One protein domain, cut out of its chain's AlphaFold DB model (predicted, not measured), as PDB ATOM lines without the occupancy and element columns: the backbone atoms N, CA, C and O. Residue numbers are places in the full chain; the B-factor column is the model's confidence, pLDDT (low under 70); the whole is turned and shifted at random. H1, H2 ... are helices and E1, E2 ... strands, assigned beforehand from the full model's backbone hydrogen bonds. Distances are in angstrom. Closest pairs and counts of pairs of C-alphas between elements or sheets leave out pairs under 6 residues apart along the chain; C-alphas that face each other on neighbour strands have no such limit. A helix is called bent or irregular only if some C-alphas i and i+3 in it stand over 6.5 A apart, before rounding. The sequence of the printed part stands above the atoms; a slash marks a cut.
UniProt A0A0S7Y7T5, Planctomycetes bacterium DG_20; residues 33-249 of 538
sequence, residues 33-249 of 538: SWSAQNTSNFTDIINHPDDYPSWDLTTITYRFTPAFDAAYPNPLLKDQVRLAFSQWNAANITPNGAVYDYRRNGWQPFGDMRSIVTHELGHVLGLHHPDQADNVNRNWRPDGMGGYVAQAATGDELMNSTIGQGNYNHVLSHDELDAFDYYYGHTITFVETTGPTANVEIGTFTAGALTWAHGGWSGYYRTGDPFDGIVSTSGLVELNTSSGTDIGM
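AT A GLANCE: This is residues 33 to 249 of the 538 residues of a protein of Planctomycetes bacterium DG_20 (UniProt A0A0S7Y7T5). A strongly twisted sheet of five strands makes one wall of the domain, with H2 and H3 packed on each other at a steep tilt over one face and H1 over E5 near one end. Long unnamed stretches, residues 94 to 112 and 151 to 173, run past these helices on the side away from the sheet, while H5, H4 and the small hairpin of E2 and E3 gather toward the other end. The printed part has 217 residues, with elements in the order E1 H1 H2 H3 H4 E2 E3 H5 E4 E5 E6 E7; the large sheet is mixed, in the order E4 E1 E5 E7 E6. The class is mixed, helices and strands, though under half of the residues are in named elements. The whole is compact, with a radius of gyration of the C-alphas of 16.7 A and spans of 47 by 40 by 33 A.

IN THESE COORDINATES: After residues 33 to 58, with no named element, E1 is residues 59 to 64, beginning at C-alpha 59 (-46.072, -15.451, -36.654). H1 is 66 to 71, and H2 is 75 to 93, 28.0 A long and irregular, with C-alphas 89 and 92 7.6 A apart. H3 is 113 to 125, 18.1 A, H4 130 to 134, E2 140 to 142, E3 148 to 150, and H5 174 to 183, 14.1 A. E4 is 189 to 192, E5 200 to 205, E6 211 to 221, 29.3 A, and E7 230 to 240, 27.2 A, ending at C-alpha 240 (-40.165, 3.127, -17.644).

HOW THE PARTS SIT: E4 and E1 are parallel, with N 60 and O 189 2.8 A apart. E1 and E5 are parallel, with N 200 and O 61 at 2.9 A. E5 and E7 are parallel, with N 203 and O 237 at 2.8 A. E6 and E7 form an antiparallel hairpin, with N 218 and O 234 at 2.8 A; E7 bends by 70 degrees at residue 233. H3 lies over E7 and E6 at a height over the sheet of 7.7 A, its closest C-alphas to E6 being Glu 120 and Gly 215, 4.3 A. H2, on the same face, has a height of 9.7 A and runs along the strands. H2 and H3 touch at a steep tilt of 45 degrees, closest at the C-alphas of Ala 84 and Thr 118, 4.8 A. H1 lies over E5, closest at Phe 68 and Gly 203, C-alphas 5.1 A apart. H5 touches H2 at residues 91 to 92 alone, closest at the C-alphas of Ala 91 and Leu 177, 5.9 A. In the hairpin E2 and E3, N 149 and O 141 are 2.9 A apart; H4 touches no helix. Every O i to N i+4 pair is within hydrogen-bond range in H1, H3, H4 and H5, and 13 of 15 in H2.

THE WHOLE: The C-alphas farthest apart, of Ala 70 and Met 145, are 50.3 A apart. The printed part has no cut. The links H2 to H3 and E3 to H5 are long. Mean pLDDT of the printed part is 90.8; residues 39 and 105 are under 70.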
ATOM      1  N   SER A  33     -25.349  -7.410 -33.587       92.38
ATOM      2  CA  SER A  33     -26.110  -8.546 -33.071       92.38
ATOM      3  C   SER A  33     -25.608  -8.893 -31.674       92.38
ATOM      4  O   SER A  33     -24.407  -8.790 -31.391       92.38
ATOM      5  N   TRP A  34     -26.515  -9.319 -30.801       89.69
ATOM      6  CA  TRP A  34     -26.148  -9.790 -29.467       89.69
ATOM      7  C   TRP A  34     -25.469 -11.168 -29.524       89.69
ATOM      8  O   TRP A  34     -25.926 -12.045 -30.254       89.69
ATOM      9  N   SER A  35     -24.448 -11.391 -28.686       86.06
ATOM     10  CA  SER A  35     -23.788 -12.697 -28.494       86.06
ATOM     11  C   SER A  35     -23.774 -13.117 -27.024       86.06
ATOM     12  O   SER A  35     -23.467 -12.318 -26.137       86.06
ATOM     13  N   ALA A  36     -24.024 -14.405 -26.765       72.81
ATOM     14  CA  ALA A  36     -23.999 -14.976 -25.414       72.81
ATOM     15  C   ALA A  36     -22.586 -15.238 -24.878       72.81
ATOM     16  O   ALA A  36     -22.425 -15.528 -23.691       72.81
ATOM     17  N   GLN A  37     -21.589 -15.275 -25.761       70.25
ATOM     18  CA  GLN A  37     -20.291 -15.891 -25.474       70.25
ATOM     19  C   GLN A  37     -19.111 -15.018 -25.839       70.25
ATOM     20  O   GLN A  37     -18.042 -15.165 -25.237       70.25
ATOM     21  N   ASN A  38     -19.264 -14.126 -26.819       70.56
ATOM     22  CA  ASN A  38     -18.191 -13.206 -27.113       70.56
ATOM     23  C   ASN A  38     -17.942 -12.351 -25.866       70.56
ATOM     24  O   ASN A  38     -18.865 -11.796 -25.283       70.56
ATOM     25  N   THR A  39     -16.681 -12.221 -25.459       68.75
ATOM     26  CA  THR A  39     -16.279 -11.377 -24.325       68.75
ATOM     27  C   THR A  39     -16.705  -9.917 -24.474       68.75
ATOM     28  O   THR A  39     -16.723  -9.186 -23.488       68.75
ATOM     29  N   SER A  40     -17.033  -9.493 -25.698       75.88
ATOM     30  CA  SER A  40     -17.598  -8.181 -25.983       75.88
ATOM     31  C   SER A  40     -19.132  -8.124 -25.953       75.88
ATOM     32  O   SER A  40     -19.659  -7.031 -26.069       75.88
ATOM     33  N   ASN A  41     -19.844  -9.247 -25.799       85.06
ATOM     34  CA  ASN A  41     -21.304  -9.407 -25.934       85.06
ATOM     35  C   ASN A  41     -21.878  -9.126 -27.338       85.06
ATOM     36  O   ASN A  41     -23.091  -9.024 -27.500       85.06
ATOM     37  N   PHE A  42     -21.024  -9.047 -28.364       91.94
ATOM     38  CA  PHE A  42     -21.425  -8.788 -29.752       91.94
ATOM     39  C   PHE A  42     -20.979  -9.902 -30.690       91.94
ATOM     40  O   PHE A  42     -19.852 -10.394 -30.583       91.94
ATOM     41  N   THR A  43     -21.829 -10.270 -31.639       92.12
ATOM     42  CA  THR A  43     -21.557 -11.341 -32.603       92.12
ATOM     43  C   THR A  43     -20.404 -10.994 -33.534       92.12
ATOM     44  O   THR A  43     -20.336  -9.912 -34.119       92.12
ATOM     45  N   ASP A  44     -19.493 -11.947 -33.712       92.25
ATOM     46  CA  ASP A  44     -18.497 -11.916 -34.778       92.25
ATOM     47  C   ASP A  44     -19.059 -12.640 -36.005       92.25
ATOM     48  O   ASP A  44     -18.851 -13.840 -36.157       92.25
ATOM     49  N   ILE A  45     -19.777 -11.916 -36.869       91.62
ATOM     50  CA  ILE A  45     -20.475 -12.488 -38.036       91.62
ATOM     51  C   ILE A  45     -19.529 -13.268 -38.966       91.62
ATOM     52  O   ILE A  45     -19.947 -14.210 -39.634       91.62
ATOM     53  N   ILE A  46     -18.238 -12.927 -38.994       91.44
ATOM     54  CA  ILE A  46     -17.259 -13.601 -39.856       91.44
ATOM     55  C   ILE A  46     -16.907 -14.992 -39.330       91.44
ATOM     56  O   ILE A  46     -16.776 -15.934 -40.111       91.44
ATOM     57  N   ASN A  47     -16.719 -15.121 -38.016       91.06
ATOM     58  CA  ASN A  47     -16.262 -16.368 -37.398       91.06
ATOM     59  C   ASN A  47     -17.413 -17.226 -36.858       91.06
ATOM     60  O   ASN A  47     -17.300 -18.450 -36.823       91.06
ATOM     61  N   HIS A  48     -18.506 -16.585 -36.449       91.38
ATOM     62  CA  HIS A  48     -19.671 -17.191 -35.816       91.38
ATOM     63  C   HIS A  48     -20.956 -16.603 -36.425       91.38
ATOM     64  O   HIS A  48     -21.670 -15.853 -35.761       91.38
ATOM     65  N   PRO A  49     -21.248 -16.921 -37.701       91.31
ATOM     66  CA  PRO A  49     -22.347 -16.322 -38.458       91.31
ATOM     67  C   PRO A  49     -23.742 -16.715 -37.965       91.31
ATOM     68  O   PRO A  49     -24.708 -16.231 -38.529       91.31
ATOM     69  N   ASP A  50     -23.866 -17.589 -36.968       91.12
ATOM     70  CA  ASP A  50     -25.154 -17.999 -36.401       91.12
ATOM     71  C   ASP A  50     -25.285 -17.595 -34.918       91.12
ATOM     72  O   ASP A  50     -26.321 -17.842 -34.306       91.12
ATOM     73  N   ASP A  51     -24.267 -16.955 -34.321       91.56
ATOM     74  CA  ASP A  51     -24.225 -16.587 -32.894       91.56
ATOM     75  C   ASP A  51     -25.084 -15.354 -32.604       91.56
ATOM     76  O   ASP A  51     -24.575 -14.271 -32.335       91.56
ATOM     77  N   TYR A  52     -26.399 -15.511 -32.701       91.69
ATOM     78  CA  TYR A  52     -27.383 -14.504 -32.328       91.69
ATOM     79  C   TYR A  52     -28.728 -15.154 -31.954       91.69
ATOM     80  O   TYR A  52     -29.013 -16.309 -32.306       91.69
ATOM     81  N   PRO A  53     -29.579 -14.433 -31.212       92.44
ATOM     82  CA  PRO A  53     -30.937 -14.855 -30.916       92.44
ATOM     83  C   PRO A  53     -31.871 -14.522 -32.075       92.44
ATOM     84  O   PRO A  53     -31.831 -13.431 -32.635       92.44
ATOM     85  N   SER A  54     -32.730 -15.469 -32.431       94.44
ATOM     86  CA  SER A  54     -33.723 -15.298 -33.490       94.44
ATOM     87  C   SER A  54     -34.962 -16.153 -33.236       94.44
ATOM     88  O   SER A  54     -34.945 -17.144 -32.500       94.44
ATOM     89  N   TRP A  55     -36.072 -15.751 -33.841       95.81
ATOM     90  CA  TRP A  55     -37.330 -16.487 -33.799       95.81
ATOM     91  C   TRP A  55     -37.437 -17.494 -34.946       95.81
ATOM     92  O   TRP A  55     -37.275 -17.140 -36.107       95.81
ATOM     93  N   ASP A  56     -37.831 -18.729 -34.631       93.81
ATOM     94  CA  ASP A  56     -38.204 -19.741 -35.642       93.81
ATOM     95  C   ASP A  56     -39.672 -19.618 -36.090       93.81
ATOM     96  O   ASP A  56     -40.176 -20.413 -36.889       93.81
ATOM     97  N   LEU A  57     -40.397 -18.649 -35.529       93.81
ATOM     98  CA  LEU A  57     -41.804 -18.406 -35.808       93.81
ATOM     99  C   LEU A  57     -41.957 -17.398 -36.945       93.81
ATOM    100  O   LEU A  57     -41.431 -16.294 -36.881       93.81
ATOM    101  N   THR A  58     -42.805 -17.723 -37.918       93.19
ATOM    102  CA  THR A  58     -43.261 -16.761 -38.935       93.19
ATOM    103  C   THR A  58     -44.401 -15.874 -38.435       93.19
ATOM    104  O   THR A  58     -44.729 -14.859 -39.047       93.19
ATOM    105  N   THR A  59     -45.045 -16.250 -37.326       96.94
ATOM    106  CA  THR A  59     -46.072 -15.451 -36.654       96.94
ATOM    107  C   THR A  59     -45.747 -15.329 -35.174       96.94
ATOM    108  O   THR A  59     -45.709 -16.332 -34.463       96.94
ATOM    109  N   ILE A  60     -45.560 -14.096 -34.713       97.44
ATOM    110  CA  ILE A  60     -45.260 -13.751 -33.326       97.44
ATOM    111  C   ILE A  60     -46.468 -13.003 -32.763       97.44
ATOM    112  O   ILE A  60     -46.884 -11.965 -33.271       97.44
ATOM    113  N   THR A  61     -47.080 -13.536 -31.711       98.12
ATOM    114  CA  THR A  61     -48.198 -12.849 -31.049       98.12
ATOM    115  C   THR A  61     -47.686 -11.822 -30.049       98.12
ATOM    116  O   THR A  61     -46.712 -12.092 -29.347       98.12
ATOM    117  N   TYR A  62     -48.359 -10.679 -29.922       98.50
ATOM    118  CA  TYR A  62     -48.065  -9.702 -28.875       98.50
ATOM    119  C   TYR A  62     -49.316  -9.278 -28.110       98.50
ATOM    120  O   TYR A  62     -50.433  -9.381 -28.618       98.50
ATOM    121  N   ARG A  63     -49.144  -8.805 -26.873       97.88
ATOM    122  CA  ARG A  63     -50.244  -8.261 -26.064       97.88
ATOM    123  C   ARG A  63     -49.788  -7.104 -25.188       97.88
ATOM    124  O   ARG A  63     -48.652  -7.082 -24.722       97.88
ATOM    125  N   PHE A  64     -50.721  -6.212 -24.881       97.88
ATOM    126  CA  PHE A  64     -50.560  -5.221 -23.822       97.88
ATOM    127  C   PHE A  64     -50.859  -5.862 -22.467       97.88
ATOM    128  O   PHE A  64     -51.849  -6.583 -22.303       97.88
ATOM    129  N   THR A  65     -49.989  -5.637 -21.490       95.94
ATOM    130  CA  THR A  65     -50.235  -6.084 -20.117       95.94
ATOM    131  C   THR A  65     -51.249  -5.162 -19.422       95.94
ATOM    132  O   THR A  65     -51.360  -3.985 -19.769       95.94
ATOM    133  N   PRO A  66     -51.950  -5.636 -18.372       94.25
ATOM    134  CA  PRO A  66     -52.830  -4.771 -17.582       94.25
ATOM    135  C   PRO A  66     -52.114  -3.576 -16.935       94.25
ATOM    136  O   PRO A  66     -52.744  -2.553 -16.687       94.25
ATOM    137  N   ALA A  67     -50.817  -3.709 -16.635       93.44
ATOM    138  CA  ALA A  67     -50.012  -2.622 -16.086       93.44
ATOM    139  C   ALA A  67     -49.783  -1.522 -17.132       93.44
ATOM    140  O   ALA A  67     -49.996  -0.349 -16.832       93.44
ATOM    141  N   PHE A  68     -49.469  -1.911 -18.372       94.81
ATOM    142  CA  PHE A  68     -49.383  -0.981 -19.493       94.81
ATOM    143  C   PHE A  68     -50.711  -0.262 -19.732       94.81
ATOM    144  O   PHE A  68     -50.733   0.962 -19.764       94.81
ATOM    145  N   ASP A  69     -51.825  -0.993 -19.820       94.25
ATOM    146  CA  ASP A  69     -53.149  -0.389 -20.041       94.25
ATOM    147  C   ASP A  69     -53.541   0.609 -18.937       94.25
ATOM    148  O   ASP A  69     -54.261   1.574 -19.191       94.25
ATOM    149  N   ALA A  70     -53.077   0.382 -17.705       92.56
ATOM    150  CA  ALA A  70     -53.309   1.293 -16.590       92.56
ATOM    151  C   ALA A  70     -52.427   2.553 -16.652       92.56
ATOM    152  O   ALA A  70     -52.886   3.620 -16.249       92.56
ATOM    153  N   ALA A  71     -51.184   2.432 -17.124       92.19
ATOM    154  CA  ALA A  71     -50.251   3.552 -17.257       92.19
ATOM    155  C   ALA A  71     -50.501   4.388 -18.526       92.19
ATOM    156  O   ALA A  71     -50.359   5.606 -18.501       92.19
ATOM    157  N   TYR A  72     -50.932   3.747 -19.613       93.69
ATOM    158  CA  TYR A  72     -51.139   4.343 -20.933       93.69
ATOM    159  C   TYR A  72     -52.588   4.128 -21.409       93.69
ATOM    160  O   TYR A  72     -52.830   3.401 -22.376       93.69
ATOM    161  N   PRO A  73     -53.587   4.743 -20.747       92.12
ATOM    162  CA  PRO A  73     -54.998   4.517 -21.064       92.12
ATOM    163  C   PRO A  73     -55.440   5.149 -22.394       92.12
ATOM    164  O   PRO A  73     -56.497   4.790 -22.918       92.12
ATOM    165  N   ASN A  74     -54.669   6.099 -22.937       92.75
ATOM    166  CA  ASN A  74     -55.005   6.765 -24.191       92.75
ATOM    167  C   ASN A  74     -54.800   5.802 -25.382       92.75
ATOM    168  O   ASN A  74     -53.684   5.314 -25.582       92.75
ATOM    169  N   PRO A  75     -55.836   5.530 -26.199       93.12
ATOM    170  CA  PRO A  75     -55.729   4.601 -27.322       93.12
ATOM    171  C   PRO A  75     -54.704   5.024 -28.381       93.12
ATOM    172  O   PRO A  75     -54.093   4.142 -28.978       93.12
ATOM    173  N   LEU A  76     -54.449   6.326 -28.560       93.50
ATOM    174  CA  LEU A  76     -53.475   6.816 -29.541       93.50
ATOM    175  C   LEU A  76     -52.050   6.346 -29.222       93.50
ATOM    176  O   LEU A  76     -51.297   5.998 -30.124       93.50
ATOM    177  N   LEU A  77     -51.709   6.225 -27.936       95.12
ATOM    178  CA  LEU A  77     -50.425   5.672 -27.500       95.12
ATOM    179  C   LEU A  77     -50.313   4.179 -27.844       95.12
ATOM    180  O   LEU A  77     -49.289   3.717 -28.340       95.12
ATOM    181  N   LYS A  78     -51.401   3.415 -27.688       95.62
ATOM    182  CA  LYS A  78     -51.439   2.012 -28.137       95.62
ATOM    183  C   LYS A  78     -51.305   1.896 -29.653       95.62
ATOM    184  O   LYS A  78     -50.677   0.954 -30.131       95.62
ATOM    185  N   ASP A  79     -51.865   2.841 -30.400       96.12
ATOM    186  CA  ASP A  79     -51.731   2.878 -31.855       96.12
ATOM    187  C   ASP A  79     -50.279   3.132 -32.286       96.12
ATOM    188  O   ASP A  79     -49.811   2.462 -33.206       96.12
ATOM    189  N   GLN A  80     -49.509   3.949 -31.555       96.44
ATOM    190  CA  GLN A  80     -48.062   4.098 -31.792       96.44
ATOM    191  C   GLN A  80     -47.292   2.782 -31.596       96.44
ATOM    192  O   GLN A  80     -46.458   2.417 -32.428       96.44
ATOM    193  N   VAL A  81     -47.624   1.999 -30.563       97.38
ATOM    194  CA  VAL A  81     -47.050   0.652 -30.364       97.38
ATOM    195  C   VAL A  81     -47.411  -0.289 -31.520       97.38
ATOM    196  O   VAL A  81     -46.559  -1.015 -32.031       97.38
ATOM    197  N   ARG A  82     -48.668  -0.275 -31.977       97.56
ATOM    198  CA  ARG A  82     -49.114  -1.085 -33.128       97.56
ATOM    199  C   ARG A  82     -48.392  -0.697 -34.414       97.56
ATOM    200  O   ARG A  82     -48.077  -1.565 -35.232       97.56
ATOM    201  N   LEU A  83     -48.125   0.592 -34.598       96.25
ATOM    202  CA  LEU A  83     -47.364   1.110 -35.727       96.25
ATOM    203  C   LEU A  83     -45.897   0.666 -35.678       96.25
ATOM    204  O   LEU A  83     -45.365   0.319 -36.730       96.25
ATOM    205  N   ALA A  84     -45.269   0.589 -34.499       96.81
ATOM    206  CA  ALA A  84     -43.927   0.016 -34.339       96.81
ATOM    207  C   ALA A  84     -43.880  -1.462 -34.783       96.81
ATOM    208  O   ALA A  84     -43.051  -1.844 -35.609       96.81
ATOM    209  N   PHE A  85     -44.842  -2.284 -34.349       97.56
ATOM    210  CA  PHE A  85     -44.981  -3.664 -34.846       97.56
ATOM    211  C   PHE A  85     -45.238  -3.735 -36.357       97.56
ATOM    212  O   PHE A  85     -44.736  -4.628 -37.041       97.56
ATOM    213  N   SER A  86     -46.022  -2.797 -36.894       95.00
ATOM    214  CA  SER A  86     -46.337  -2.744 -38.325       95.00
ATOM    215  C   SER A  86     -45.114  -2.407 -39.181       95.00
ATOM    216  O   SER A  86     -45.008  -2.916 -40.294       95.00
ATOM    217  N   GLN A  87     -44.175  -1.608 -38.667       93.88
ATOM    218  CA  GLN A  87     -42.905  -1.353 -39.348       93.88
ATOM    219  C   GLN A  87     -42.069  -2.634 -39.454       93.88
ATOM    220  O   GLN A  87     -41.665  -3.007 -40.554       93.88
ATOM    221  N   TRP A  88     -41.900  -3.371 -38.352       96.19
ATOM    222  CA  TRP A  88     -41.173  -4.645 -38.370       96.19
ATOM    223  C   TRP A  88     -41.865  -5.729 -39.213       96.19
ATOM    224  O   TRP A  88     -41.187  -6.498 -39.890       96.19
ATOM    225  N   ASN A  89     -43.203  -5.746 -39.281       94.69
ATOM    226  CA  ASN A  89     -43.950  -6.597 -40.226       94.69
ATOM    227  C   ASN A  89     -43.554  -6.361 -41.687       94.69
ATOM    228  O   ASN A  89     -43.576  -7.285 -42.504       94.69
ATOM    229  N   ALA A  90     -43.243  -5.112 -42.029       92.25
ATOM    230  CA  ALA A  90     -42.893  -4.711 -43.378       92.25
ATOM    231  C   ALA A  90     -41.385  -4.812 -43.665       92.25
ATOM    232  O   ALA A  90     -41.008  -4.649 -44.825       92.25
ATOM    233  N   ALA A  91     -40.529  -5.101 -42.675       94.44
ATOM    234  CA  ALA A  91     -39.069  -5.006 -42.801       94.44
ATOM    235  C   ALA A  91     -38.521  -5.777 -44.018       94.44
ATOM    236  O   ALA A  91     -37.924  -5.182 -44.904       94.44
ATOM    237  N   ASN A  92     -38.856  -7.065 -44.157       92.81
ATOM    238  CA  ASN A  92     -38.377  -7.919 -45.259       92.81
ATOM    239  C   ASN A  92     -38.790  -7.465 -46.676       92.81
ATOM    240  O   ASN A  92     -38.252  -7.944 -47.670       92.81
ATOM    241  N   ILE A  93     -39.809  -6.612 -46.799       91.00
ATOM    242  CA  ILE A  93     -40.268  -6.081 -48.094       91.00
ATOM    243  C   ILE A  93     -39.982  -4.587 -48.246       91.00
ATOM    244  O   ILE A  93     -40.285  -4.016 -49.294       91.00
ATOM    245  N   THR A  94     -39.427  -3.954 -47.212       91.06
ATOM    246  CA  THR A  94     -39.062  -2.544 -47.226       91.06
ATOM    247  C   THR A  94     -37.648  -2.435 -47.786       91.06
ATOM    248  O   THR A  94     -36.708  -2.896 -47.150       91.06
ATOM    249  N   PRO A  95     -37.457  -1.864 -48.985       88.94
ATOM    250  CA  PRO A  95     -36.119  -1.659 -49.533       88.94
ATOM    251  C   PRO A  95     -35.334  -0.612 -48.728       88.94
ATOM    252  O   PRO A  95     -35.925   0.286 -48.130       88.94
ATOM    253  N   ASN A  96     -34.002  -0.671 -48.774       87.25
ATOM    254  CA  ASN A  96     -33.133   0.307 -48.106       87.25
ATOM    255  C   ASN A  96     -33.312   1.739 -48.634       87.25
ATOM    256  O   ASN A  96     -33.413   2.663 -47.831       87.25
ATOM    257  N   GLY A  97     -33.420   1.915 -49.955       86.44
ATOM    258  CA  GLY A  97     -33.402   3.239 -50.586       86.44
ATOM    259  C   GLY A  97     -32.010   3.886 -50.564       86.44
ATOM    260  O   GLY A  97     -31.016   3.261 -50.193       86.44
ATOM    261  N   ALA A  98     -31.921   5.136 -51.008       87.56
ATOM    262  CA  ALA A  98     -30.704   5.944 -51.046       87.56
ATOM    263  C   ALA A  98     -30.492   6.782 -49.775       87.56
ATOM    264  O   ALA A  98     -29.363   7.182 -49.496       87.56
ATOM    265  N   VAL A  99     -31.564   7.060 -49.028       85.56
ATOM    266  CA  VAL A  99     -31.504   7.732 -47.727       85.56
ATOM    267  C   VAL A  99     -31.099   6.710 -46.671       85.56
ATOM    268  O   VAL A  99     -31.645   5.607 -46.634       85.56
ATOM    269  N   TYR A 100     -30.089   7.066 -45.881       83.88
ATOM    270  CA  TYR A 100     -29.463   6.166 -44.922       83.88
ATOM    271  C   TYR A 100     -30.283   6.032 -43.638       83.88
ATOM    272  O   TYR A 100     -30.573   4.912 -43.232       83.88
ATOM    273  N   ASP A 101     -30.677   7.153 -43.045       85.81
ATOM    274  CA  ASP A 101     -31.408   7.234 -41.787       85.81
ATOM    275  C   ASP A 101     -32.601   8.189 -41.914       85.81
ATOM    276  O   ASP A 101     -32.701   8.990 -42.847       85.81
ATOM    277  N   TYR A 102     -33.516   8.084 -40.959       85.75
ATOM    278  CA  TYR A 102     -34.673   8.967 -40.839       85.75
ATOM    279  C   TYR A 102     -34.695   9.608 -39.453       85.75
ATOM    280  O   TYR A 102     -35.762   9.824 -38.867       85.75
ATOM    281  N   ARG A 103     -33.508   9.894 -38.903       83.56
ATOM    282  CA  ARG A 103     -33.391  10.577 -37.624       83.56
ATOM    283  C   ARG A 103     -33.898  12.004 -37.788       83.56
ATOM    284  O   ARG A 103     -33.370  12.810 -38.555       83.56
ATOM    285  N   ARG A 104     -34.929  12.341 -37.021       80.19
ATOM    286  CA  ARG A 104     -35.435  13.712 -36.936       80.19
ATOM    287  C   ARG A 104     -34.655  14.485 -35.875       80.19
ATOM    288  O   ARG A 104     -34.174  13.911 -34.905       80.19
ATOM    289  N   ASN A 105     -34.511  15.789 -36.094       67.62
ATOM    290  CA  ASN A 105     -33.833  16.708 -35.184       67.62
ATOM    291  C   ASN A 105     -34.816  17.782 -34.704       67.62
ATOM    292  O   ASN A 105     -35.666  18.243 -35.464       67.62
ATOM    293  N   GLY A 106     -34.658  18.220 -33.459       70.88
ATOM    294  CA  GLY A 106     -35.513  19.206 -32.796       70.88
ATOM    295  C   GLY A 106     -35.482  18.992 -31.287       70.88
ATOM    296  O   GLY A 106     -34.885  18.030 -30.823       70.88
ATOM    297  N   TRP A 107     -36.092  19.864 -30.491       79.94
ATOM    298  CA  TRP A 107     -36.323  19.563 -29.076       79.94
ATOM    299  C   TRP A 107     -37.797  19.287 -28.836       79.94
ATOM    300  O   TRP A 107     -38.657  20.002 -29.356       79.94
ATOM    301  N   GLN A 108     -38.073  18.275 -28.014       78.62
ATOM    302  CA  GLN A 108     -39.410  18.006 -27.513       78.62
ATOM    303  C   GLN A 108     -39.371  17.691 -26.011       78.62
ATOM    304  O   GLN A 108     -38.400  17.127 -25.511       78.62
ATOM    305  N   PRO A 109     -40.427  18.014 -25.255       82.69
ATOM    306  CA  PRO A 109     -40.457  17.773 -23.814       82.69
ATOM    307  C   PRO A 109     -40.815  16.318 -23.445       82.69
ATOM    308  O   PRO A 109     -41.277  16.072 -22.333       82.69
ATOM    309  N   PHE A 110     -40.654  15.355 -24.360       88.69
ATOM    310  CA  PHE A 110     -41.064  13.960 -24.175       88.69
ATOM    311  C   PHE A 110     -40.173  12.972 -24.969       88.69
ATOM    312  O   PHE A 110     -39.449  13.368 -25.880       88.69
ATOM    313  N   GLY A 111     -40.198  11.685 -24.619       89.94
ATOM    314  CA  GLY A 111     -39.597  10.604 -25.410       89.94
ATOM    315  C   GLY A 111     -40.626   9.995 -26.364       89.94
ATOM    316  O   GLY A 111     -41.724   9.647 -25.928       89.94
ATOM    317  N   ASP A 112     -40.302   9.873 -27.653       92.56
ATOM    318  CA  ASP A 112     -41.248   9.353 -28.646       92.56
ATOM    319  C   ASP A 112     -41.544   7.867 -28.432       92.56
ATOM    320  O   ASP A 112     -40.687   7.008 -28.647       92.56
ATOM    321  N   MET A 113     -42.786   7.557 -28.060       94.38
ATOM    322  CA  MET A 113     -43.224   6.188 -27.818       94.38
ATOM    323  C   MET A 113     -42.987   5.286 -29.024       94.38
ATOM    324  O   MET A 113     -42.595   4.132 -28.843       94.38
ATOM    325  N   ARG A 114     -43.234   5.781 -30.241       94.38
ATOM    326  CA  ARG A 114     -43.093   4.959 -31.441       94.38
ATOM    327  C   ARG A 114     -41.635   4.578 -31.660       94.38
ATOM    328  O   ARG A 114     -41.349   3.392 -31.755       94.38
ATOM    329  N   SER A 115     -40.729   5.555 -31.675       93.81
ATOM    330  CA  SER A 115     -39.288   5.320 -31.847       93.81
ATOM    331  C   SER A 115     -38.721   4.407 -30.762       93.81
ATOM    332  O   SER A 115     -38.042   3.434 -31.077       93.81
ATOM    333  N   ILE A 116     -39.060   4.673 -29.495       94.88
ATOM    334  CA  ILE A 116     -38.608   3.867 -28.354       94.88
ATOM    335  C   ILE A 116     -39.075   2.418 -28.514       94.88
ATOM    336  O   ILE A 116     -38.279   1.494 -28.425       94.88
ATOM    337  N   VAL A 117     -40.355   2.186 -28.806       96.75
ATOM    338  CA  VAL A 117     -40.863   0.816 -28.949       96.75
ATOM    339  C   VAL A 117     -40.306   0.125 -30.193       96.75
ATOM    340  O   VAL A 117     -40.008  -1.066 -30.124       96.75
ATOM    341  N   THR A 118     -40.121   0.829 -31.315       96.31
ATOM    342  CA  THR A 118     -39.474   0.247 -32.502       96.31
ATOM    343  C   THR A 118     -38.039  -0.188 -32.182       96.31
ATOM    344  O   THR A 118     -37.673  -1.302 -32.560       96.31
ATOM    345  N   HIS A 119     -37.280   0.622 -31.432       95.94
ATOM    346  CA  HIS A 119     -35.944   0.282 -30.925       95.94
ATOM    347  C   HIS A 119     -35.979  -0.978 -30.051       95.94
ATOM    348  O   HIS A 119     -35.280  -1.953 -30.323       95.94
ATOM    349  N   GLU A 120     -36.848  -1.025 -29.038       96.19
ATOM    350  CA  GLU A 120     -36.897  -2.176 -28.126       96.19
ATOM    351  C   GLU A 120     -37.348  -3.471 -28.815       96.19
ATOM    352  O   GLU A 120     -36.905  -4.569 -28.467       96.19
ATOM    353  N   LEU A 121     -38.195  -3.368 -29.843       97.12
ATOM    354  CA  LEU A 121     -38.530  -4.507 -30.696       97.12
ATOM    355  C   LEU A 121     -37.323  -5.015 -31.495       97.12
ATOM    356  O   LEU A 121     -37.237  -6.218 -31.737       97.12
ATOM    357  N   GLY A 122     -36.364  -4.151 -31.837       95.94
ATOM    358  CA  GLY A 122     -35.082  -4.567 -32.403       95.94
ATOM    359  C   GLY A 122     -34.322  -5.505 -31.463       95.94
ATOM    360  O   GLY A 122     -33.876  -6.572 -31.890       95.94
ATOM    361  N   HIS A 123     -34.275  -5.203 -30.160       95.56
ATOM    362  CA  HIS A 123     -33.711  -6.122 -29.162       95.56
ATOM    363  C   HIS A 123     -34.487  -7.435 -29.061       95.56
ATOM    364  O   HIS A 123     -33.876  -8.502 -29.024       95.56
ATOM    365  N   VAL A 124     -35.824  -7.396 -29.077       95.62
ATOM    366  CA  VAL A 124     -36.666  -8.612 -29.109       95.62
ATOM    367  C   VAL A 124     -36.358  -9.488 -30.334       95.62
ATOM    368  O   VAL A 124     -36.486 -10.715 -30.267       95.62
ATOM    369  N   LEU A 125     -35.958  -8.870 -31.446       94.81
ATOM    370  CA  LEU A 125     -35.588  -9.527 -32.701       94.81
ATOM    371  C   LEU A 125     -34.111  -9.937 -32.786       94.81
ATOM    372  O   LEU A 125     -33.767 -10.660 -33.720       94.81
ATOM    373  N   GLY A 126     -33.281  -9.536 -31.819       92.06
ATOM    374  CA  GLY A 126     -31.884  -9.951 -31.667       92.06
ATOM    375  C   GLY A 126     -30.824  -8.911 -32.030       92.06
ATOM    376  O   GLY A 126     -29.629  -9.187 -31.874       92.06
ATOM    377  N   LEU A 127     -31.244  -7.713 -32.445       94.19
ATOM    378  CA  LEU A 127     -30.345  -6.586 -32.676       94.19
ATOM    379  C   LEU A 127     -29.764  -6.079 -31.350       94.19
ATOM    380  O   LEU A 127     -30.368  -6.195 -30.279       94.19
ATOM    381  N   HIS A 128     -28.593  -5.463 -31.432       92.44
ATOM    382  CA  HIS A 128     -27.941  -4.762 -30.336       92.44
ATOM    383  C   HIS A 128     -27.478  -3.371 -30.776       92.44
ATOM    384  O   HIS A 128     -27.513  -3.025 -31.952       92.44
ATOM    385  N   HIS A 129     -27.032  -2.583 -29.803       92.94
ATOM    386  CA  HIS A 129     -26.561  -1.219 -29.998       92.94
ATOM    387  C   HIS A 129     -25.284  -1.134 -30.868       92.94
ATOM    388  O   HIS A 129     -24.255  -1.703 -30.477       92.94
ATOM    389  N   PRO A 130     -25.317  -0.437 -32.022       92.12
ATOM    390  CA  PRO A 130     -24.206  -0.346 -32.968       92.12
ATOM    391  C   PRO A 130     -23.054   0.528 -32.461       92.12
ATOM    392  O   PRO A 130     -21.891   0.179 -32.664       92.12
ATOM    393  N   ASP A 131     -23.335   1.604 -31.725       89.25
ATOM    394  CA  ASP A 131     -22.337   2.485 -31.101       89.25
ATOM    395  C   ASP A 131     -21.465   1.749 -30.073       89.25
ATOM    396  O   ASP A 131     -20.243   1.921 -30.007       89.25
ATOM    397  N   GLN A 132     -22.070   0.852 -29.298       90.69
ATOM    398  CA  GLN A 132     -21.345  -0.003 -28.363       90.69
ATOM    399  C   GLN A 132     -20.520  -1.073 -29.094       90.69
ATOM    400  O   GLN A 132     -19.386  -1.360 -28.697       90.69
ATOM    401  N   ALA A 133     -21.061  -1.642 -30.174       91.75
ATOM    402  CA  ALA A 133     -20.393  -2.661 -30.977       91.75
ATOM    403  C   ALA A 133     -19.206  -2.108 -31.781       91.75
ATOM    404  O   ALA A 133     -18.203  -2.804 -31.973       91.75
ATOM    405  N   ASP A 134     -19.285  -0.857 -32.233       91.12
ATOM    406  CA  ASP A 134     -18.211  -0.175 -32.955       91.12
ATOM    407  C   ASP A 134     -16.928  -0.094 -32.110       91.12
ATOM    408  O   ASP A 134     -15.840  -0.447 -32.570       91.12
ATOM    409  N   ASN A 135     -17.062   0.190 -30.808       89.44
ATOM    410  CA  ASN A 135     -15.938   0.234 -29.861       89.44
ATOM    411  C   ASN A 135     -15.127  -1.076 -29.783       89.44
ATOM    412  O   ASN A 135     -13.983  -1.082 -29.319       89.44
ATOM    413  N   VAL A 136     -15.701  -2.192 -30.234       91.19
ATOM    414  CA  VAL A 136     -15.067  -3.517 -30.272       91.19
ATOM    415  C   VAL A 136     -14.952  -4.087 -31.693       91.19
ATOM    416  O   VAL A 136     -14.582  -5.251 -31.854       91.19
ATOM    417  N   ASN A 137     -15.192  -3.276 -32.730       91.31
ATOM    418  CA  ASN A 137     -15.205  -3.669 -34.145       91.31
ATOM    419  C   ASN A 137     -16.173  -4.836 -34.426       91.31
ATOM    420  O   ASN A 137     -15.780  -5.859 -35.001       91.31
ATOM    421  N   ARG A 138     -17.415  -4.726 -33.942       93.38
ATOM    422  CA  ARG A 138     -18.494  -5.715 -34.133       93.38
ATOM    423  C   ARG A 138     -19.793  -5.100 -34.663       93.38
ATOM    424  O   ARG A 138     -20.846  -5.716 -34.545       93.38
ATOM    425  N   ASN A 139     -19.702  -3.909 -35.242       94.12
ATOM    426  CA  ASN A 139     -20.779  -3.295 -36.002       94.12
ATOM    427  C   ASN A 139     -20.582  -3.612 -37.492       94.12
ATOM    428  O   ASN A 139     -19.500  -3.351 -38.021       94.12
ATOM    429  N   TRP A 140     -21.561  -4.232 -38.148       93.88
ATOM    430  CA  TRP A 140     -21.387  -4.911 -39.435       93.88
ATOM    431  C   TRP A 140     -22.294  -4.353 -40.524       93.88
ATOM    432  O   TRP A 140     -23.443  -4.014 -40.274       93.88
ATOM    433  N   ARG A 141     -21.806  -4.353 -41.767       91.19
ATOM    434  CA  ARG A 141     -22.630  -4.095 -42.954       91.19
ATOM    435  C   ARG A 141     -22.298  -5.029 -44.113       91.19
ATOM    436  O   ARG A 141     -21.154  -5.499 -44.181       91.19
ATOM    437  N   PRO A 142     -23.230  -5.247 -45.056       90.50
ATOM    438  CA  PRO A 142     -22.940  -5.951 -46.299       90.50
ATOM    439  C   PRO A 142     -21.821  -5.274 -47.108       90.50
ATOM    440  O   PRO A 142     -21.764  -4.051 -47.237       90.50
ATOM    441  N   ASP A 143     -20.934  -6.071 -47.706       88.50
ATOM    442  CA  ASP A 143     -19.794  -5.587 -48.503       88.50
ATOM    443  C   ASP A 143     -20.104  -5.418 -50.006       88.50
ATOM    444  O   ASP A 143     -19.249  -5.005 -50.794       88.50
ATOM    445  N   GLY A 144     -21.329  -5.764 -50.419       83.06
ATOM    446  CA  GLY A 144     -21.782  -5.763 -51.815       83.06
ATOM    447  C   GLY A 144     -21.242  -6.915 -52.675       83.06
ATOM    448  O   GLY A 144     -21.579  -7.009 -53.855       83.06
ATOM    449  N   MET A 145     -20.424  -7.805 -52.110       86.50
ATOM    450  CA  MET A 145     -19.845  -8.998 -52.742       86.50
ATOM    451  C   MET A 145     -20.340 -10.310 -52.108       86.50
ATOM    452  O   MET A 145     -19.877 -11.388 -52.488       86.50
ATOM    453  N   GLY A 146     -21.307 -10.228 -51.189       82.00
ATOM    454  CA  GLY A 146     -21.893 -11.369 -50.481       82.00
ATOM    455  C   GLY A 146     -21.232 -11.676 -49.134       82.00
ATOM    456  O   GLY A 146     -21.494 -12.736 -48.571       82.00
ATOM    457  N   GLY A 147     -20.372 -10.785 -48.636       89.38
ATOM    458  CA  GLY A 147     -19.781 -10.826 -47.303       89.38
ATOM    459  C   GLY A 147     -20.178  -9.621 -46.448       89.38
ATOM    460  O   GLY A 147     -21.043  -8.825 -46.818       89.38
ATOM    461  N   TYR A 148     -19.510  -9.489 -45.302       92.62
ATOM    462  CA  TYR A 148     -19.716  -8.406 -44.340       92.62
ATOM    463  C   TYR A 148     -18.388  -7.736 -43.986       92.62
ATOM    464  O   TYR A 148     -17.343  -8.390 -43.935       92.62
ATOM    465  N   VAL A 149     -18.426  -6.433 -43.704       92.75
ATOM    466  CA  VAL A 149     -17.283  -5.681 -43.164       92.75
ATOM    467  C   VAL A 149     -17.682  -4.939 -41.901       92.75
ATOM    468  O   VAL A 149     -18.825  -4.507 -41.770       92.75
ATOM    469  N   ALA A 150     -16.725  -4.773 -40.988       91.75
ATOM    470  CA  ALA A 150     -16.922  -3.919 -39.827       91.75
ATOM    471  C   ALA A 150     -16.999  -2.444 -40.259       91.75
ATOM    472  O   ALA A 150     -16.260  -2.025 -41.157       91.75
ATOM    473  N   GLN A 151     -17.865  -1.666 -39.617       90.38
ATOM    474  CA  GLN A 151     -18.124  -0.275 -39.968       90.38
ATOM    475  C   GLN A 151     -18.371   0.582 -38.725       90.38
ATOM    476  O   GLN A 151     -18.974   0.125 -37.761       90.38
ATOM    477  N   ALA A 152     -17.911   1.834 -38.771       89.88
ATOM    478  CA  ALA A 152     -18.156   2.794 -37.700       89.88
ATOM    479  C   ALA A 152     -19.651   3.087 -37.540       89.88
ATOM    480  O   ALA A 152     -20.346   3.191 -38.556       89.88
ATOM    481  N   ALA A 153     -20.102   3.251 -36.295       88.31
ATOM    482  CA  ALA A 153     -21.437   3.761 -36.006       88.31
ATOM    483  C   ALA A 153     -21.507   5.268 -36.301       88.31
ATOM    484  O   ALA A 153     -20.513   5.994 -36.183       88.31
ATOM    485  N   THR A 154     -22.682   5.736 -36.693       85.75
ATOM    486  CA  THR A 154     -22.971   7.144 -36.988       85.75
ATOM    487  C   THR A 154     -23.582   7.868 -35.803       85.75
ATOM    488  O   THR A 154     -23.354   9.067 -35.641       85.75
ATOM    489  N   GLY A 155     -24.307   7.135 -34.954       84.56
ATOM    490  CA  GLY A 155     -25.189   7.684 -33.932       84.56
ATOM    491  C   GLY A 155     -26.585   8.021 -34.462       84.56
ATOM    492  O   GLY A 155     -27.420   8.476 -33.677       84.56
ATOM    493  N   ASP A 156     -26.834   7.810 -35.757       85.75
ATOM    494  CA  ASP A 156     -28.121   8.032 -36.416       85.75
ATOM    495  C   ASP A 156     -28.924   6.733 -36.578       85.75
ATOM    496  O   ASP A 156     -30.052   6.770 -37.053       85.75
ATOM    497  N   GLU A 157     -28.385   5.596 -36.132       89.00
ATOM    498  CA  GLU A 157     -29.080   4.311 -36.133       89.00
ATOM    499  C   GLU A 157     -30.291   4.334 -35.190       89.00
ATOM    500  O   GLU A 157     -30.220   4.859 -34.071       89.00
ATOM    501  N   LEU A 158     -31.400   3.691 -35.575       91.38
ATOM    502  CA  LEU A 158     -32.536   3.507 -34.665       91.38
ATOM    503  C   LEU A 158     -32.110   2.697 -33.442       91.38
ATOM    504  O   LEU A 158     -32.548   2.990 -32.330       91.38
ATOM    505  N   MET A 159     -31.231   1.715 -33.639       92.81
ATOM    506  CA  MET A 159     -30.684   0.897 -32.562       92.81
ATOM    507  C   MET A 159     -29.571   1.571 -31.749       92.81
ATOM    508  O   MET A 159     -28.985   0.896 -30.913       92.81
ATOM    509  N   ASN A 160     -29.251   2.857 -31.933       90.12
ATOM    510  CA  ASN A 160     -28.249   3.534 -31.101       90.12
ATOM    511  C   ASN A 160     -28.606   3.462 -29.599       90.12
ATOM    512  O   ASN A 160     -29.777   3.598 -29.241       90.12
ATOM    513  N   SER A 161     -27.621   3.270 -28.708       89.06
ATOM    514  CA  SER A 161     -27.888   3.047 -27.271       89.06
ATOM    515  C   SER A 161     -28.578   4.213 -26.554       89.06
ATOM    516  O   SER A 161     -29.161   4.037 -25.480       89.06
ATOM    517  N   THR A 162     -28.553   5.399 -27.165       86.62
ATOM    518  CA  THR A 162     -29.278   6.574 -26.693       86.62
ATOM    519  C   THR A 162     -30.190   7.152 -27.762       86.62
ATOM    520  O   THR A 162     -29.777   7.321 -28.910       86.62
ATOM    521  N   ILE A 163     -31.396   7.553 -27.360       84.81
ATOM    522  CA  ILE A 163     -32.328   8.302 -28.203       84.81
ATOM    523  C   ILE A 163     -32.510   9.701 -27.604       84.81
ATOM    524  O   ILE A 163     -32.798   9.870 -26.419       84.81
ATOM    525  N   GLY A 164     -32.311  10.729 -28.427       79.00
ATOM    526  CA  GLY A 164     -32.549  12.108 -28.026       79.00
ATOM    527  C   GLY A 164     -34.032  12.454 -28.018       79.00
ATOM    528  O   GLY A 164     -34.812  11.929 -28.807       79.00
ATOM    529  N   GLN A 165     -34.423  13.425 -27.193       75.06
ATOM    530  CA  GLN A 165     -35.758  14.035 -27.249       75.06
ATOM    531  C   GLN A 165     -36.060  14.686 -28.621       75.06
ATOM    532  O   GLN A 165     -37.179  15.087 -28.874       75.06
ATOM    533  N   GLY A 166     -35.095  14.824 -29.528       73.94
ATOM    534  CA  GLY A 166     -35.353  15.265 -30.906       73.94
ATOM    535  C   GLY A 166     -35.675  14.158 -31.894       73.94
ATOM    536  O   GLY A 166     -36.237  14.428 -32.952       73.94
ATOM    537  N   ASN A 167     -35.332  12.922 -31.538       80.38
ATOM    538  CA  ASN A 167     -35.446  11.767 -32.408       80.38
ATOM    539  C   ASN A 167     -36.882  11.237 -32.294       80.38
ATOM    540  O   ASN A 167     -37.194  10.421 -31.426       80.38
ATOM    541  N   TYR A 168     -37.771  11.759 -33.133       80.56
ATOM    542  CA  TYR A 168     -39.181  11.370 -33.189       80.56
ATOM    543  C   TYR A 168     -39.489  10.629 -34.495       80.56
ATOM    544  O   TYR A 168     -38.874  10.912 -35.521       80.56
ATOM    545  N   ASN A 169     -40.448   9.698 -34.464       82.88
ATOM    546  CA  ASN A 169     -40.859   8.853 -35.587       82.88
ATOM    547  C   ASN A 169     -39.669   8.272 -36.375       82.88
ATOM    548  O   ASN A 169     -39.628   8.293 -37.604       82.88
ATOM    549  N   HIS A 170     -38.682   7.751 -35.657       87.69
ATOM    550  CA  HIS A 170     -37.541   7.097 -36.259       87.69
ATOM    551  C   HIS A 170     -38.006   5.774 -36.892       87.69
ATOM    552  O   HIS A 170     -38.479   4.866 -36.203       87.69
ATOM    553  N   VAL A 171     -37.962   5.706 -38.224       90.25
ATOM    554  CA  VAL A 171     -38.415   4.548 -39.009       90.25
ATOM    555  C   VAL A 171     -37.237   3.660 -39.409       90.25
ATOM    556  O   VAL A 171     -36.118   4.147 -39.534       90.25
ATOM    557  N   LEU A 172     -37.503   2.374 -39.665       92.81
ATOM    558  CA  LEU A 172     -36.474   1.408 -40.076       92.81
ATOM    559  C   LEU A 172     -35.705   1.859 -41.328       92.81
ATOM    560  O   LEU A 172     -36.302   2.179 -42.370       92.81
ATOM    561  N   SER A 173     -34.379   1.806 -41.245       90.62
ATOM    562  CA  SER A 173     -33.476   2.207 -42.318       90.62
ATOM    563  C   SER A 173     -32.435   1.114 -42.612       90.62
ATOM    564  O   SER A 173     -32.731  -0.061 -42.409       90.62
ATOM    565  N   HIS A 174     -31.284   1.442 -43.211       91.69
ATOM    566  CA  HIS A 174     -30.353   0.431 -43.741       91.69
ATOM    567  C   HIS A 174     -29.907  -0.570 -42.674       91.69
ATOM    568  O   HIS A 174     -29.929  -1.765 -42.947       91.69
ATOM    569  N   ASP A 175     -29.557  -0.111 -41.472       90.94
ATOM    570  CA  ASP A 175     -29.015  -0.976 -40.418       90.94
ATOM    571  C   ASP A 175     -30.022  -2.035 -39.984       90.94
ATOM    572  O   ASP A 175     -29.735  -3.233 -40.013       90.94
ATOM    573  N   GLU A 176     -31.232  -1.608 -39.624       93.75
ATOM    574  CA  GLU A 176     -32.251  -2.525 -39.130       93.75
ATOM    575  C   GLU A 176     -32.788  -3.445 -40.223       93.75
ATOM    576  O   GLU A 176     -33.106  -4.603 -39.945       93.75
ATOM    577  N   LEU A 177     -32.886  -2.954 -41.461       94.06
ATOM    578  CA  LEU A 177     -33.356  -3.749 -42.593       94.06
ATOM    579  C   LEU A 177     -32.312  -4.789 -43.021       94.06
ATOM    580  O   LEU A 177     -32.681  -5.944 -43.238       94.06
ATOM    581  N   ASP A 178     -31.026  -4.424 -43.067       93.06
ATOM    582  CA  ASP A 178     -29.933  -5.359 -43.364       93.06
ATOM    583  C   ASP A 178     -29.786  -6.407 -42.247       93.06
ATOM    584  O   ASP A 178     -29.612  -7.594 -42.534       93.06
ATOM    585  N   ALA A 179     -29.927  -6.005 -40.976       94.06
ATOM    586  CA  ALA A 179     -29.960  -6.937 -39.848       94.06
ATOM    587  C   ALA A 179     -31.128  -7.923 -39.963       94.06
ATOM    588  O   ALA A 179     -30.962  -9.130 -39.783       94.06
ATOM    589  N   PHE A 180     -32.322  -7.416 -40.287       95.19
ATOM    590  CA  PHE A 180     -33.520  -8.236 -40.418       95.19
ATOM    591  C   PHE A 180     -33.403  -9.243 -41.571       95.19
ATOM    592  O   PHE A 180     -33.762 -10.412 -41.401       95.19
ATOM    593  N   ASP A 181     -32.883  -8.822 -42.727       93.00
ATOM    594  CA  ASP A 181     -32.616  -9.721 -43.857       93.00
ATOM    595  C   ASP A 181     -31.575 -10.786 -43.486       93.00
ATOM    596  O   ASP A 181     -31.770 -11.967 -43.773       93.00
ATOM    597  N   TYR A 182     -30.523 -10.403 -42.755       92.94
ATOM    598  CA  TYR A 182     -29.493 -11.331 -42.297       92.94
ATOM    599  C   TYR A 182     -30.025 -12.394 -41.318       92.94
ATOM    600  O   TYR A 182     -29.702 -13.572 -41.472       92.94
ATOM    601  N   TYR A 183     -30.849 -12.014 -40.335       91.94
ATOM    602  CA  TYR A 183     -31.371 -12.958 -39.333       91.94
ATOM    603  C   TYR A 183     -32.514 -13.826 -39.852       91.94
ATOM    604  O   TYR A 183     -32.652 -14.982 -39.447       91.94
ATOM    605  N   TYR A 184     -33.375 -13.254 -40.694       93.81
ATOM    606  CA  TYR A 184     -34.637 -13.878 -41.065       93.81
ATOM    607  C   TYR A 184     -34.713 -14.153 -42.564       93.81
ATOM    608  O   TYR A 184     -35.064 -15.268 -42.953       93.81
ATOM    609  N   GLY A 185     -34.424 -13.170 -43.419       88.75
ATOM    610  CA  GLY A 185     -34.553 -13.298 -44.881       88.75
ATOM    611  C   GLY A 185     -35.964 -13.693 -45.351       88.75
ATOM    612  O   GLY A 185     -36.157 -14.229 -46.448       88.75
ATOM    613  N   HIS A 186     -36.967 -13.526 -44.484       89.00
ATOM    614  CA  HIS A 186     -38.374 -13.793 -44.751       89.00
ATOM    615  C   HIS A 186     -39.269 -12.928 -43.863       89.00
ATOM    616  O   HIS A 186     -38.860 -12.416 -42.825       89.00
ATOM    617  N   THR A 187     -40.531 -12.775 -44.260       89.44
ATOM    618  CA  THR A 187     -41.508 -11.990 -43.500       89.44
ATOM    619  C   THR A 187     -41.873 -12.661 -42.176       89.44
ATOM    620  O   THR A 187     -42.379 -13.786 -42.164       89.44
ATOM    621  N   ILE A 188     -41.733 -11.912 -41.082       92.81
ATOM    622  CA  ILE A 188     -42.363 -12.198 -39.789       92.81
ATOM    623  C   ILE A 188     -43.647 -11.381 -39.685       92.81
ATOM    624  O   ILE A 188     -43.685 -10.217 -40.069       92.81
ATOM    625  N   THR A 189     -44.712 -11.998 -39.174       95.88
ATOM    626  CA  THR A 189     -45.985 -11.321 -38.897       95.88
ATOM    627  C   THR A 189     -46.244 -11.225 -37.396       95.88
ATOM    628  O   THR A 189     -46.366 -12.231 -36.704       95.88
ATOM    629  N   PHE A 190     -46.414 -10.010 -36.903       97.25
ATOM    630  CA  PHE A 190     -46.824  -9.663 -35.557       97.25
ATOM    631  C   PHE A 190     -48.340  -9.518 -35.481       97.25
ATOM    632  O   PHE A 190     -48.944  -8.779 -36.262       97.25
ATOM    633  N   VAL A 191     -48.957 -10.212 -34.525       97.44
ATOM    634  CA  VAL A 191     -50.417 -10.236 -34.349       97.44
ATOM    635  C   VAL A 191     -50.779  -9.904 -32.906       97.44
ATOM    636  O   VAL A 191     -50.396 -10.628 -31.986       97.44
ATOM    637  N   GLU A 192     -51.557  -8.839 -32.703       97.62
ATOM    638  CA  GLU A 192     -52.098  -8.507 -31.381       97.62
ATOM    639  C   GLU A 192     -53.083  -9.594 -30.929       97.62
ATOM    640  O   GLU A 192     -53.962 -10.014 -31.686       97.62
ATOM    641  N   THR A 193     -52.972 -10.039 -29.678       96.44
ATOM    642  CA  THR A 193     -53.891 -11.004 -29.070       96.44
ATOM    643  C   THR A 193     -54.493 -10.476 -27.772       96.44
ATOM    644  O   THR A 193     -53.844  -9.796 -26.981       96.44
ATOM    645  N   THR A 194     -55.751 -10.842 -27.528       90.69
ATOM    646  CA  THR A 194     -56.466 -10.594 -26.262       90.69
ATOM    647  C   THR A 194     -56.366 -11.775 -25.291       90.69
ATOM    648  O   THR A 194     -56.953 -11.752 -24.207       90.69
ATOM    649  N   GLY A 195     -55.650 -12.835 -25.683       87.69
ATOM    650  CA  GLY A 195     -55.420 -14.010 -24.851       87.69
ATOM    651  C   GLY A 195     -54.577 -13.708 -23.604       87.69
ATOM    652  O   GLY A 195     -53.900 -12.683 -23.525       87.69
ATOM    653  N   PRO A 196     -54.573 -14.621 -22.615       87.56
ATOM    654  CA  PRO A 196     -53.820 -14.433 -21.373       87.56
ATOM    655  C   PRO A 196     -52.296 -14.524 -21.556       87.56
ATOM    656  O   PRO A 196     -51.564 -14.199 -20.628       87.56
ATOM    657  N   THR A 197     -51.826 -14.984 -22.717       91.00
ATOM    658  CA  THR A 197     -50.412 -15.191 -23.050       91.00
ATOM    659  C   THR A 197     -50.147 -14.737 -24.481       91.00
ATOM    660  O   THR A 197     -51.003 -14.926 -25.348       91.00
ATOM    661  N   ALA A 198     -48.951 -14.214 -24.729       97.38
ATOM    662  CA  ALA A 198     -48.439 -13.883 -26.055       97.38
ATOM    663  C   ALA A 198     -46.944 -14.232 -26.131       97.38
ATOM    664  O   ALA A 198     -46.334 -14.533 -25.105       97.38
ATOM    665  N   ASN A 199     -46.359 -14.207 -27.329       98.19
ATOM    666  CA  ASN A 199     -44.912 -14.356 -27.485       98.19
ATOM    667  C   ASN A 199     -44.172 -13.114 -26.983       98.19
ATOM    668  O   ASN A 199     -43.131 -13.258 -26.356       98.19
ATOM    669  N   VAL A 200     -44.719 -11.923 -27.241       98.38
ATOM    670  CA  VAL A 200     -44.170 -10.638 -26.795       98.38
ATOM    671  C   VAL A 200     -45.160  -9.940 -25.868       98.38
ATOM    672  O   VAL A 200     -46.344  -9.811 -26.188       98.38
ATOM    673  N   GLU A 201     -44.691  -9.472 -24.718       97.94
ATOM    674  CA  GLU A 201     -45.502  -8.672 -23.797       97.94
ATOM    675  C   GLU A 201     -45.053  -7.211 -23.802       97.94
ATOM    676  O   GLU A 201     -43.860  -6.925 -23.756       97.94
ATOM    677  N   ILE A 202     -46.024  -6.294 -23.865       98.31
ATOM    678  CA  ILE A 202     -45.799  -4.852 -23.744       98.31
ATOM    679  C   ILE A 202     -46.188  -4.423 -22.330       98.31
ATOM    680  O   ILE A 202     -47.360  -4.486 -21.928       98.31
ATOM    681  N   GLY A 203     -45.174  -4.064 -21.553       96.56
ATOM    682  CA  GLY A 203     -45.221  -3.879 -20.114       96.56
ATOM    683  C   GLY A 203     -44.779  -2.502 -19.650       96.56
ATOM    684  O   GLY A 203     -44.573  -1.570 -20.426       96.56
ATOM    685  N   THR A 204     -44.635  -2.394 -18.336       95.62
ATOM    686  CA  THR A 204     -44.112  -1.206 -17.668       95.62
ATOM    687  C   THR A 204     -43.239  -1.628 -16.511       95.62
ATOM    688  O   THR A 204     -43.601  -2.546 -15.775       95.62
ATOM    689  N   PHE A 205     -42.184  -0.866 -16.268       94.38
ATOM    690  CA  PHE A 205     -41.279  -1.083 -15.150       94.38
ATOM    691  C   PHE A 205     -40.895   0.248 -14.493       94.38
ATOM    692  O   PHE A 205     -41.463   1.305 -14.788       94.38
ATOM    693  N   THR A 206     -39.965   0.189 -13.545       91.44
ATOM    694  CA  THR A 206     -39.453   1.346 -12.805       91.44
ATOM    695  C   THR A 206     -37.931   1.273 -12.787       91.44
ATOM    696  O   THR A 206     -37.366   0.293 -12.297       91.44
ATOM    697  N   ALA A 207     -37.273   2.316 -13.287       88.75
ATOM    698  CA  ALA A 207     -35.818   2.440 -13.340       88.75
ATOM    699  C   ALA A 207     -35.351   3.895 -13.141       88.75
ATOM    700  O   ALA A 207     -36.117   4.762 -12.713       88.75
ATOM    701  N   GLY A 208     -34.066   4.159 -13.395       85.12
ATOM    702  CA  GLY A 208     -33.480   5.495 -13.282       85.12
ATOM    703  C   GLY A 208     -34.107   6.505 -14.248       85.12
ATOM    704  O   GLY A 208     -34.665   6.136 -15.276       85.12
ATOM    705  N   ALA A 209     -33.985   7.795 -13.929       85.50
ATOM    706  CA  ALA A 209     -34.641   8.872 -14.677       85.50
ATOM    707  C   ALA A 209     -34.186   8.998 -16.145       85.50
ATOM    708  O   ALA A 209     -34.920   9.557 -16.954       85.50
ATOM    709  N   LEU A 210     -32.995   8.499 -16.486       85.94
ATOM    710  CA  LEU A 210     -32.459   8.547 -17.848       85.94
ATOM    711  C   LEU A 210     -32.757   7.289 -18.666       85.94
ATOM    712  O   LEU A 210     -32.412   7.262 -19.832       85.94
ATOM    713  N   THR A 211     -33.394   6.268 -18.098       88.56
ATOM    714  CA  THR A 211     -33.777   5.073 -18.858       88.56
ATOM    715  C   THR A 211     -35.220   5.224 -19.306       88.56
ATOM    716  O   THR A 211     -36.097   5.462 -18.471       88.56
ATOM    717  N   TRP A 212     -35.487   5.098 -20.602       91.75
ATOM    718  CA  TRP A 212     -36.843   5.190 -21.141       91.75
ATOM    719  C   TRP A 212     -37.505   3.832 -21.256       91.75
ATOM    720  O   TRP A 212     -38.651   3.672 -20.839       91.75
ATOM    721  N   ALA A 213     -36.796   2.841 -21.773       93.88
ATOM    722  CA  ALA A 213     -37.353   1.517 -21.946       93.88
ATOM    723  C   ALA A 213     -36.274   0.442 -21.849       93.88
ATOM    724  O   ALA A 213     -35.083   0.724 -21.694       93.88
ATOM    725  N   HIS A 214     -36.734  -0.800 -21.848       91.62
ATOM    726  CA  HIS A 214     -35.881  -1.946 -22.088       91.62
ATOM    727  C   HIS A 214     -36.630  -2.998 -22.897       91.62
ATOM    728  O   HIS A 214     -37.853  -3.166 -22.796       91.62
ATOM    729  N   GLY A 215     -35.855  -3.711 -23.691       92.75
ATOM    730  CA  GLY A 215     -36.309  -4.670 -24.667       92.75
ATOM    731  C   GLY A 215     -35.435  -5.898 -24.557       92.75
ATOM    732  O   GLY A 215     -34.221  -5.822 -24.362       92.75
ATOM    733  N   GLY A 216     -36.049  -7.065 -24.643       90.94
ATOM    734  CA  GLY A 216     -35.290  -8.288 -24.492       90.94
ATOM    735  C   GLY A 216     -36.045  -9.519 -24.921       90.94
ATOM    736  O   GLY A 216     -37.260  -9.529 -25.113       90.94
ATOM    737  N   TRP A 217     -35.286 -10.591 -25.043       92.81
ATOM    738  CA  TRP A 217     -35.777 -11.901 -25.415       92.81
ATOM    739  C   TRP A 217     -35.343 -12.926 -24.364       92.81
ATOM    740  O   TRP A 217     -34.475 -12.700 -23.520       92.81
ATOM    741  N   SER A 218     -35.987 -14.084 -24.377       93.12
ATOM    742  CA  SER A 218     -35.544 -15.266 -23.646       93.12
ATOM    743  C   SER A 218     -35.725 -16.495 -24.519       93.12
ATOM    744  O   SER A 218     -36.666 -16.590 -25.313       93.12
ATOM    745  N   GLY A 219     -34.811 -17.445 -24.378       92.81
ATOM    746  CA  GLY A 219     -34.690 -18.547 -25.315       92.81
ATOM    747  C   GLY A 219     -33.795 -19.667 -24.814       92.81
ATOM    748  O   GLY A 219     -33.399 -19.705 -23.648       92.81
ATOM    749  N   TYR A 220     -33.480 -20.582 -25.721       92.62
ATOM    750  CA  TYR A 220     -32.546 -21.677 -25.489       92.62
ATOM    751  C   TYR A 220     -31.604 -21.828 -26.684       92.62
ATOM    752  O   TYR A 220     -31.985 -21.551 -27.821       92.62
ATOM    753  N   TYR A 221     -30.376 -22.277 -26.431       92.44
ATOM    754  CA  TYR A 221     -29.413 -22.559 -27.495       92.44
ATOM    755  C   TYR A 221     -29.979 -23.594 -28.475       92.44
ATOM    756  O   TYR A 221     -30.536 -24.612 -28.052       92.44
ATOM    757  N   ARG A 222     -29.846 -23.331 -29.782       91.19
ATOM    758  CA  ARG A 222     -30.313 -24.223 -30.859       91.19
ATOM    759  C   ARG A 222     -29.699 -25.612 -30.722       91.19
ATOM    760  O   ARG A 222     -30.379 -26.622 -30.913       91.19
ATOM    761  N   THR A 223     -28.429 -25.655 -30.336       88.50
ATOM    762  CA  THR A 223     -27.700 -26.877 -30.001       88.50
ATOM    763  C   THR A 223     -27.060 -26.740 -28.612       88.50
ATOM    764  O   THR A 223     -27.377 -25.837 -27.845       88.50
ATOM    765  N   GLY A 224     -26.185 -27.676 -28.235       82.31
ATOM    766  CA  GLY A 224     -25.353 -27.503 -27.040       82.31
ATOM    767  C   GLY A 224     -24.208 -26.501 -27.235       82.31
ATOM    768  O   GLY A 224     -23.580 -26.133 -26.243       82.31
ATOM    769  N   ASP A 225     -23.927 -26.103 -28.480       84.00
ATOM    770  CA  ASP A 225     -22.956 -25.067 -28.813       84.00
ATOM    771  C   ASP A 225     -23.667 -23.704 -28.868       84.00
ATOM    772  O   ASP A 225     -24.588 -23.515 -29.665       84.00
ATOM    773  N   PRO A 226     -23.283 -22.747 -28.014       76.31
ATOM    774  CA  PRO A 226     -23.874 -21.417 -28.022       76.31
ATOM    775  C   PRO A 226     -23.593 -20.605 -29.297       76.31
ATOM    776  O   PRO A 226     -24.348 -19.672 -29.558       76.31
ATOM    777  N   PHE A 227     -22.572 -20.950 -30.095       86.88
ATOM    778  CA  PHE A 227     -22.292 -20.280 -31.373       86.88
ATOM    779  C   PHE A 227     -23.203 -20.731 -32.521       86.88
ATOM    780  O   PHE A 227     -23.228 -20.076 -33.559       86.88
ATOM    781  N   ASP A 228     -23.965 -21.813 -32.333       87.88
ATOM    782  CA  ASP A 228     -24.948 -22.297 -33.312       87.88
ATOM    783  C   ASP A 228     -26.282 -21.527 -33.228       87.88
ATOM    784  O   ASP A 228     -27.265 -21.925 -33.853       87.88
ATOM    785  N   GLY A 229     -26.344 -20.466 -32.417       90.38
ATOM    786  CA  GLY A 229     -27.485 -19.565 -32.284       90.38
ATOM    787  C   GLY A 229     -28.491 -19.936 -31.203       90.38
ATOM    788  O   GLY A 229     -28.425 -20.983 -30.548       90.38
ATOM    789  N   ILE A 230     -29.455 -19.039 -30.993       92.44
ATOM    790  CA  ILE A 230     -30.461 -19.148 -29.931       92.44
ATOM    791  C   ILE A 230     -31.865 -19.041 -30.513       92.44
ATOM    792  O   ILE A 230     -32.150 -18.159 -31.317       92.44
ATOM    793  N   VAL A 231     -32.751 -19.932 -30.063       94.62
ATOM    794  CA  VAL A 231     -34.180 -19.871 -30.378       94.62
ATOM    795  C   VAL A 231     -34.883 -19.015 -29.336       94.62
ATOM    796  O   VAL A 231     -35.023 -19.424 -28.178       94.62
ATOM    797  N   SER A 232     -35.361 -17.848 -29.753       95.12
ATOM    798  CA  SER A 232     -36.233 -16.999 -28.946       95.12
ATOM    799  C   SER A 232     -37.597 -17.660 -28.746       95.12
ATOM    800  O   SER A 232     -38.199 -18.217 -29.665       95.12
ATOM    801  N   THR A 233     -38.089 -17.604 -27.511       96.44
ATOM    802  CA  THR A 233     -39.367 -18.206 -27.088       96.44
ATOM    803  C   THR A 233     -40.320 -17.197 -26.462       96.44
ATOM    804  O   THR A 233     -41.537 -17.366 -26.554       96.44
ATOM    805  N   SER A 234     -39.778 -16.137 -25.865       97.31
ATOM    806  CA  SER A 234     -40.531 -14.999 -25.350       97.31
ATOM    807  C   SER A 234     -39.761 -13.702 -25.575       97.31
ATOM    808  O   SER A 234     -38.531 -13.705 -25.554       97.31
ATOM    809  N   GLY A 235     -40.490 -12.607 -25.742       97.12
ATOM    810  CA  GLY A 235     -39.975 -11.248 -25.802       97.12
ATOM    811  C   GLY A 235     -40.712 -10.339 -24.827       97.12
ATOM    812  O   GLY A 235     -41.846 -10.615 -24.427       97.12
ATOM    813  N   LEU A 236     -40.062  -9.252 -24.450       96.56
ATOM    814  CA  LEU A 236     -40.607  -8.248 -23.553       96.56
ATOM    815  C   LEU A 236     -40.149  -6.872 -24.023       96.56
ATOM    816  O   LEU A 236     -38.983  -6.703 -24.374       96.56
ATOM    817  N   VAL A 237     -41.069  -5.915 -24.007       97.62
ATOM    818  CA  VAL A 237     -40.778  -4.485 -24.121       97.62
ATOM    819  C   VAL A 237     -41.470  -3.810 -22.950       97.62
ATOM    820  O   VAL A 237     -42.695  -3.882 -22.855       97.62
ATOM    821  N   GLU A 238     -40.730  -3.161 -22.055       95.94
ATOM    822  CA  GLU A 238     -41.337  -2.402 -20.957       95.94
ATOM    823  C   GLU A 238     -40.923  -0.933 -20.996       95.94
ATOM    824  O   GLU A 238     -39.752  -0.600 -21.165       95.94
ATOM    825  N   LEU A 239     -41.902  -0.046 -20.805       96.00
ATOM    826  CA  LEU A 239     -41.666   1.392 -20.699       96.00
ATOM    827  C   LEU A 239     -41.464   1.796 -19.235       96.00
ATOM    828  O   LEU A 239     -42.182   1.335 -18.338       96.00
ATOM    829  N   ASN A 240     -40.480   2.653 -18.980       93.50
ATOM    830  CA  ASN A 240     -40.165   3.127 -17.644       93.50
ATOM    831  C   ASN A 240     -41.188   4.178 -17.206       93.50
ATOM    832  O   ASN A 240     -41.288   5.257 -17.777       93.50
ATOM    833  N   THR A 241     -41.910   3.883 -16.132       91.94
ATOM    834  CA  THR A 241     -42.909   4.796 -15.548       91.94
ATOM    835  C   THR A 241     -42.309   5.823 -14.584       91.94
ATOM    836  O   THR A 241     -43.032   6.661 -14.050       91.94
ATOM    837  N   SER A 242     -40.998   5.759 -14.333       89.81
ATOM    838  CA  SER A 242     -40.246   6.709 -13.502       89.81
ATOM    839  C   SER A 242     -39.120   7.415 -14.261       89.81
ATOM    840  O   SER A 242     -38.155   7.871 -13.639       89.81
ATOM    841  N   SER A 243     -39.213   7.491 -15.590       87.81
ATOM    842  CA  SER A 243     -38.320   8.324 -16.393       87.81
ATOM    843  C   SER A 243     -38.457   9.800 -15.988       87.81
ATOM    844  O   SER A 243     -39.508  10.258 -15.545       87.81
ATOM    845  N   GLY A 244     -37.375  10.571 -16.111       84.69
ATOM    846  CA  GLY A 244     -37.375  12.015 -15.845       84.69
ATOM    847  C   GLY A 244     -38.045  12.832 -16.954       84.69
ATOM    848  O   GLY A 244     -38.254  14.030 -16.801       84.69
ATOM    849  N   THR A 245     -38.356  12.180 -18.070       86.56
ATOM    850  CA  THR A 245     -39.084  12.711 -19.217       86.56
ATOM    851  C   THR A 245     -40.180  11.718 -19.553       86.56
ATOM    852  O   THR A 245     -39.897  10.524 -19.673       86.56
ATOM    853  N   ASP A 246     -41.407  12.199 -19.702       89.19
ATOM    854  CA  ASP A 246     -42.537  11.342 -20.038       89.19
ATOM    855  C   ASP A 246     -42.381  10.741 -21.440       89.19
ATOM    856  O   ASP A 246     -41.834  11.370 -22.346       89.19
ATOM    857  N   ILE A 247     -42.872   9.517 -21.620       93.00
ATOM    858  CA  ILE A 247     -42.886   8.822 -22.912       93.00
ATOM    859  C   ILE A 247     -44.275   8.980 -23.515       93.00
ATOM    860  O   ILE A 247     -45.266   8.632 -22.870       93.00
ATOM    861  N   GLY A 248     -44.364   9.487 -24.737       93.19
ATOM    862  CA  GLY A 248     -45.641   9.874 -25.319       93.19
ATOM    863  C   GLY A 248     -45.571  10.156 -26.809       93.19
ATOM    864  O   GLY A 248     -44.673   9.688 -27.504       93.19
ATOM    865  N   MET A 249     -46.547  10.919 -27.287       92.38
ATOM    866  CA  MET A 249     -46.624  11.378 -28.669       92.38
ATOM    867  C   MET A 249     -47.194  12.792 -28.738       92.38
ATOM    868  O   MET A 249     -47.806  13.282 -27.782       92.38
TER     869      MET A 249